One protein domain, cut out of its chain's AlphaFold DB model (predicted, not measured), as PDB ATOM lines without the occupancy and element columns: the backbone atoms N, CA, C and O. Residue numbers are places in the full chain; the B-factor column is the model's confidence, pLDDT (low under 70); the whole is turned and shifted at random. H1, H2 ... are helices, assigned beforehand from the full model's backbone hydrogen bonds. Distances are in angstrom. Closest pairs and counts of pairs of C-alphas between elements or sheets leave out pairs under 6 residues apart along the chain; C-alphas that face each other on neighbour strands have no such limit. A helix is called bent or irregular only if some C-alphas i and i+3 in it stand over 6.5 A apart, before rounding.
ATOM      1  N   THR A   3     -42.913 -25.613 -30.708       91.31
ATOM      2  CA  THR A   3     -44.070 -26.099 -31.484       91.31
ATOM      3  C   THR A   3     -45.379 -25.867 -30.737       91.31
ATOM      4  O   THR A   3     -45.373 -25.609 -29.546       91.31
ATOM      5  N   THR A   4     -46.516 -25.893 -31.425       91.94
ATOM      6  CA  THR A   4     -47.846 -25.772 -30.802       91.94
ATOM      7  C   THR A   4     -48.353 -27.088 -30.214       91.94
ATOM      8  O   THR A   4     -49.342 -27.075 -29.493       91.94
ATOM      9  N   SER A   5     -47.716 -28.219 -30.534       92.25
ATOM     10  CA  SER A   5     -48.146 -29.522 -30.026       92.25
ATOM     11  C   SER A   5     -47.698 -29.744 -28.585       92.25
ATOM     12  O   SER A   5     -46.506 -29.660 -28.281       92.25
ATOM     13  N   SER A   6     -48.657 -30.081 -27.723       91.19
ATOM     14  CA  SER A   6     -48.461 -30.533 -26.341       91.19
ATOM     15  C   SER A   6     -48.632 -32.051 -26.173       91.19
ATOM     16  O   SER A   6     -48.765 -32.529 -25.051       91.19
ATOM     17  N   SER A   7     -48.656 -32.813 -27.272       96.38
ATOM     18  CA  SER A   7     -48.788 -34.274 -27.240       96.38
ATOM     19  C   SER A   7     -47.538 -34.948 -26.668       96.38
ATOM     20  O   SER A   7     -46.423 -34.699 -27.131       96.38
ATOM     21  N   ASP A   8     -47.725 -35.887 -25.739       95.44
ATOM     22  CA  ASP A   8     -46.638 -36.691 -25.162       95.44
ATOM     23  C   ASP A   8     -45.843 -37.470 -26.216       95.44
ATOM     24  O   ASP A   8     -44.634 -37.664 -26.076       95.44
ATOM     25  N   VAL A   9     -46.512 -37.921 -27.282       97.12
ATOM     26  CA  VAL A   9     -45.874 -38.667 -28.378       97.12
ATOM     27  C   VAL A   9     -44.912 -37.765 -29.153       97.12
ATOM     28  O   VAL A   9     -43.795 -38.176 -29.481       97.12
ATOM     29  N   ASP A  10     -45.304 -36.515 -29.393       95.94
ATOM     30  CA  ASP A  10     -44.473 -35.545 -30.108       95.94
ATOM     31  C   ASP A  10     -43.276 -35.117 -29.260       95.94
ATOM     32  O   ASP A  10     -42.159 -35.021 -29.767       95.94
ATOM     33  N   ILE A  11     -43.478 -34.944 -27.951       95.62
ATOM     34  CA  ILE A  11     -42.399 -34.635 -27.009       95.62
ATOM     35  C   ILE A  11     -41.362 -35.766 -27.011       95.62
ATOM     36  O   ILE A  11     -40.179 -35.514 -27.243       95.62
ATOM     37  N   ARG A  12     -41.791 -37.022 -26.809       96.88
ATOM     38  CA  ARG A  12     -40.883 -38.184 -26.761       96.88
ATOM     39  C   ARG A  12     -40.129 -38.373 -28.073       96.88
ATOM     40  O   ARG A  12     -38.901 -38.424 -28.059       96.88
ATOM     41  N   SER A  13     -40.842 -38.390 -29.198       96.75
ATOM     42  CA  SER A  13     -40.227 -38.585 -30.518       96.75
ATOM     43  C   SER A  13     -39.262 -37.461 -30.910       96.75
ATOM     44  O   SER A  13     -38.333 -37.669 -31.693       96.75
ATOM     45  N   ALA A  14     -39.445 -36.256 -30.368       96.69
ATOM     46  CA  ALA A  14     -38.502 -35.169 -30.561       96.69
ATOM     47  C   ALA A  14     -37.228 -35.369 -29.723       96.69
ATOM     48  O   ALA A  14     -36.129 -35.165 -30.243       96.69
ATOM     49  N   TYR A  15     -37.342 -35.823 -28.469       96.31
ATOM     50  CA  TYR A  15     -36.180 -36.172 -27.639       96.31
ATOM     51  C   TYR A  15     -35.386 -37.364 -28.189       96.31
ATOM     52  O   TYR A  15     -34.158 -37.332 -28.148       96.31
ATOM     53  N   GLU A  16     -36.043 -38.344 -28.813       97.69
ATOM     54  CA  GLU A  16     -35.378 -39.433 -29.550       97.69
ATOM     55  C   GLU A  16     -34.485 -38.925 -30.699       97.69
ATOM     56  O   GLU A  16     -33.545 -39.601 -31.114       97.69
ATOM     57  N   LYS A  17     -34.728 -37.704 -31.193       96.56
ATOM     58  CA  LYS A  17     -33.926 -37.036 -32.233       96.56
ATOM     59  C   LYS A  17     -32.844 -36.116 -31.659       96.56
ATOM     60  O   LYS A  17     -32.346 -35.247 -32.370       96.56
ATOM     61  N   ASN A  18     -32.468 -36.306 -30.394       95.00
ATOM     62  CA  ASN A  18     -31.387 -35.588 -29.712       95.00
ATOM     63  C   ASN A  18     -31.590 -34.065 -29.627       95.00
ATOM     64  O   ASN A  18     -30.626 -33.296 -29.653       95.00
ATOM     65  N   ILE A  19     -32.839 -33.595 -29.519       94.88
ATOM     66  CA  ILE A  19     -33.065 -32.183 -29.199       94.88
ATOM     67  C   ILE A  19     -32.622 -31.898 -27.761       94.88
ATOM     68  O   ILE A  19     -32.861 -32.683 -26.848       94.88
ATOM     69  N   ALA A  20     -32.048 -30.721 -27.538       91.12
ATOM     70  CA  ALA A  20     -31.656 -30.281 -26.201       91.12
ATOM     71  C   ALA A  20     -32.841 -29.822 -25.330       91.12
ATOM     72  O   ALA A  20     -32.674 -29.595 -24.138       91.12
ATOM     73  N   GLY A  21     -34.024 -29.624 -25.916       91.75
ATOM     74  CA  GLY A  21     -35.199 -29.137 -25.200       91.75
ATOM     75  C   GLY A  21     -36.415 -28.960 -26.101       91.75
ATOM     76  O   GLY A  21     -36.278 -28.604 -27.282       91.75
ATOM     77  N   TYR A  22     -37.599 -29.191 -25.540       94.69
ATOM     78  CA  TYR A  22     -38.894 -29.034 -26.197       94.69
ATOM     79  C   TYR A  22     -39.695 -27.926 -25.515       94.69
ATOM     80  O   TYR A  22     -39.831 -27.917 -24.294       94.69
ATOM     81  N   LEU A  23     -40.224 -26.996 -26.306       93.50
ATOM     82  CA  LEU A  23     -41.019 -25.878 -25.821       93.50
ATOM     83  C   LEU A  23     -42.354 -25.820 -26.562       93.50
ATOM     84  O   LEU A  23     -42.392 -25.621 -27.779       93.50
ATOM     85  N   THR A  24     -43.451 -25.953 -25.828       93.81
ATOM     86  CA  THR A  24     -44.778 -25.693 -26.385       93.81
ATOM     87  C   THR A  24     -44.992 -24.185 -26.467       93.81
ATOM     88  O   THR A  24     -44.683 -23.467 -25.517       93.81
ATOM     89  N   LYS A  25     -45.483 -23.683 -27.603       91.00
ATOM     90  CA  LYS A  25     -45.755 -22.255 -27.778       91.00
ATOM     91  C   LYS A  25     -46.761 -21.802 -26.713       91.00
ATOM     92  O   LYS A  25     -47.800 -22.453 -26.577       91.00
ATOM     93  N   PRO A  26     -46.479 -20.705 -25.994       86.69
ATOM     94  CA  PRO A  26     -47.445 -20.139 -25.069       86.69
ATOM     95  C   PRO A  26     -48.677 -19.676 -25.852       86.69
ATOM     96  O   PRO A  26     -48.560 -19.134 -26.954       86.69
ATOM     97  N   VAL A  27     -49.856 -19.946 -25.294       84.00
ATOM     98  CA  VAL A  27     -51.142 -19.560 -25.894       84.00
ATOM     99  C   VAL A  27     -51.471 -18.105 -25.553       84.00
ATOM    100  O   VAL A  27     -52.054 -17.406 -26.379       84.00
ATOM    101  N   ASP A  28     -51.055 -17.641 -24.370       87.25
ATOM    102  CA  ASP A  28     -51.195 -16.251 -23.937       87.25
ATOM    103  C   ASP A  28     -49.953 -15.426 -24.320       87.25
ATOM    104  O   ASP A  28     -48.810 -15.825 -24.089       87.25
ATOM    105  N   LEU A  29     -50.191 -14.236 -24.878       78.81
ATOM    106  CA  LEU A  29     -49.164 -13.237 -25.162       78.81
ATOM    107  C   LEU A  29     -48.455 -12.753 -23.891       78.81
ATOM    108  O   LEU A  29     -47.267 -12.433 -23.948       78.81
ATOM    109  N   ASN A  30     -49.145 -12.740 -22.750       85.19
ATOM    110  CA  ASN A  30     -48.553 -12.378 -21.462       85.19
ATOM    111  C   ASN A  30     -47.442 -13.358 -21.045       85.19
ATOM    112  O   ASN A  30     -46.441 -12.948 -20.456       85.19
ATOM    113  N   ASP A  31     -47.566 -14.630 -21.434       85.75
ATOM    114  CA  ASP A  31     -46.603 -15.686 -21.111       85.75
ATOM    115  C   ASP A  31     -45.433 -15.760 -22.097       85.75
ATOM    116  O   ASP A  31     -44.460 -16.486 -21.878       85.75
ATOM    117  N   VAL A  32     -45.486 -15.005 -23.197       86.50
ATOM    118  CA  VAL A  32     -44.425 -15.005 -24.211       86.50
ATOM    119  C   VAL A  32     -43.109 -14.527 -23.602       86.50
ATOM    120  O   VAL A  32     -42.088 -15.203 -23.724       86.50
ATOM    121  N   MET A  33     -43.128 -13.389 -22.904       90.62
ATOM    122  CA  MET A  33     -41.909 -12.796 -22.344       90.62
ATOM    123  C   MET A  33     -41.282 -13.673 -21.257       90.62
ATOM    124  O   MET A  33     -40.067 -13.876 -21.259       90.62
ATOM    125  N   SER A  34     -42.099 -14.243 -20.365       91.00
ATOM    126  CA  SER A  34     -41.621 -15.149 -19.314       91.00
ATOM    127  C   SER A  34     -41.045 -16.438 -19.907       91.00
ATOM    128  O   SER A  34     -39.982 -16.898 -19.487       91.00
ATOM    129  N   THR A  35     -41.678 -16.974 -20.952       91.12
ATOM    130  CA  THR A  35     -41.203 -18.153 -21.683       91.12
ATOM    131  C   THR A  35     -39.831 -17.919 -22.319       91.12
ATOM    132  O   THR A  35     -38.940 -18.765 -22.203       91.12
ATOM    133  N   PHE A  36     -39.618 -16.765 -22.958       90.75
ATOM    134  CA  PHE A  36     -38.325 -16.434 -23.563       90.75
ATOM    135  C   PHE A  36     -37.230 -16.163 -22.526       90.75
ATOM    136  O   PHE A  36     -36.093 -16.595 -22.734       90.75
ATOM    137  N   GLU A  37     -37.542 -15.516 -21.400       92.38
ATOM    138  CA  GLU A  37     -36.570 -15.372 -20.307       92.38
ATOM    139  C   GLU A  37     -36.194 -16.731 -19.700       92.38
ATOM    140  O   GLU A  37     -35.013 -16.993 -19.468       92.38
ATOM    141  N   ASN A  38     -37.150 -17.651 -19.542       90.06
ATOM    142  CA  ASN A  38     -36.862 -19.017 -19.100       90.06
ATOM    143  C   ASN A  38     -35.962 -19.765 -20.087       90.06
ATOM    144  O   ASN A  38     -34.989 -20.392 -19.672       90.06
ATOM    145  N   LEU A  39     -36.228 -19.657 -21.392       91.62
ATOM    146  CA  LEU A  39     -35.377 -20.252 -22.424       91.62
ATOM    147  C   LEU A  39     -33.951 -19.686 -22.367       91.62
ATOM    148  O   LEU A  39     -32.978 -20.433 -22.408       91.62
ATOM    149  N   LYS A  40     -33.811 -18.366 -22.240       90.88
ATOM    150  CA  LYS A  40     -32.514 -17.693 -22.105       90.88
ATOM    151  C   LYS A  40     -31.763 -18.147 -20.853       90.88
ATOM    152  O   LYS A  40     -30.559 -18.373 -20.923       90.88
ATOM    153  N   ASN A  41     -32.456 -18.298 -19.728       90.56
ATOM    154  CA  ASN A  41     -31.856 -18.774 -18.483       90.56
ATOM    155  C   ASN A  41     -31.460 -20.251 -18.567       90.56
ATOM    156  O   ASN A  41     -30.368 -20.595 -18.122       90.56
ATOM    157  N   TYR A  42     -32.278 -21.093 -19.205       88.56
ATOM    158  CA  TYR A  42     -31.963 -22.501 -19.456       88.56
ATOM    159  C   TYR A  42     -30.587 -22.653 -20.113       88.56
ATOM    160  O   TYR A  42     -29.729 -23.351 -19.583       88.56
ATOM    161  N   TRP A  43     -30.328 -21.908 -21.193       87.44
ATOM    162  CA  TRP A  43     -29.057 -21.976 -21.925       87.44
ATOM    163  C   TRP A  43     -27.847 -21.420 -21.166       87.44
ATOM    164  O   TRP A  43     -26.722 -21.794 -21.481       87.44
ATOM    165  N   LYS A  44     -28.049 -20.558 -20.164       88.19
ATOM    166  CA  LYS A  44     -26.959 -20.021 -19.329       88.19
ATOM    167  C   LYS A  44     -26.466 -20.999 -18.265       88.19
ATOM    168  O   LYS A  44     -25.364 -20.825 -17.759       88.19
ATOM    169  N   ILE A  45     -27.288 -21.981 -17.898       85.75
ATOM    170  CA  ILE A  45     -26.967 -22.970 -16.859       85.75
ATOM    171  C   ILE A  45     -26.258 -24.191 -17.470       85.75
ATOM    172  O   ILE A  45     -25.660 -24.990 -16.752       85.75
ATOM    173  N   ILE A  46     -26.293 -24.345 -18.797       80.38
ATOM    174  CA  ILE A  46     -25.699 -25.503 -19.465       80.38
ATOM    175  C   ILE A  46     -24.178 -25.427 -19.395       80.38
ATOM    176  O   ILE A  46     -23.555 -24.503 -19.917       80.38
TER     177      ILE A  46
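Overview. This is residues 3 to 46 of the 53 residues of the protein "Response regulator" of Bacteroidia bacterium (UniProt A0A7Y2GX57). A flat zigzag of chain: the long helix H2 makes one side, the shorter helix H1 the other, and between them the link of residues 16 to 29 runs back through the middle, from the end of H1 to the beginning of H2. The two helices do not pack on each other, and the beginning of H2 sticks out with residues 28 to 33. The printed part has 44 residues with two named helices, H1 then H2, and no named strand; the class is all helix. It is loose, with a radius of gyration of the C-alphas of 11.7 A, and spans 29 by 26 by 10 A.

Arrangement. H2, residues 30 to 45, is the longest helix. H1, residues 8 to 15, is apart from it, with no C-alpha of the one within 8 A of the other. A long link of 14 residues, 16 to 29, joins H1 to H2. Residues 28 to 33, of which 30 to 33 belong to H2, stand free. Every O i to N i+4 pair of H1 is within hydrogen-bond range; in H2 it is 11 of 12.

Along the chain. H2 measures 24.5 A from C-alpha 30 at (-48.553, -12.378, -21.462) to C-alpha 45 at (-26.967, -22.970, -16.859). It is irregular, but only just: C-alphas 30 and 33 are 6.7 A apart. H1 measures 10.8 A and begins with C-alpha 8 at (-46.638, -36.691, -25.162). In the link, C-alpha 23 is at (-41.019, -25.878, -25.821).

Size, cuts and confidence. The two C-alphas farthest apart are those of Glu 16 and Asn 30, at 31.2 A. The C-alphas of Thr 3 and Ile 46, the first and last printed residues, are 22.0 A apart. The printed part has no cut. The mean pLDDT of the printed part is 91.3, and no printed residue is under 70.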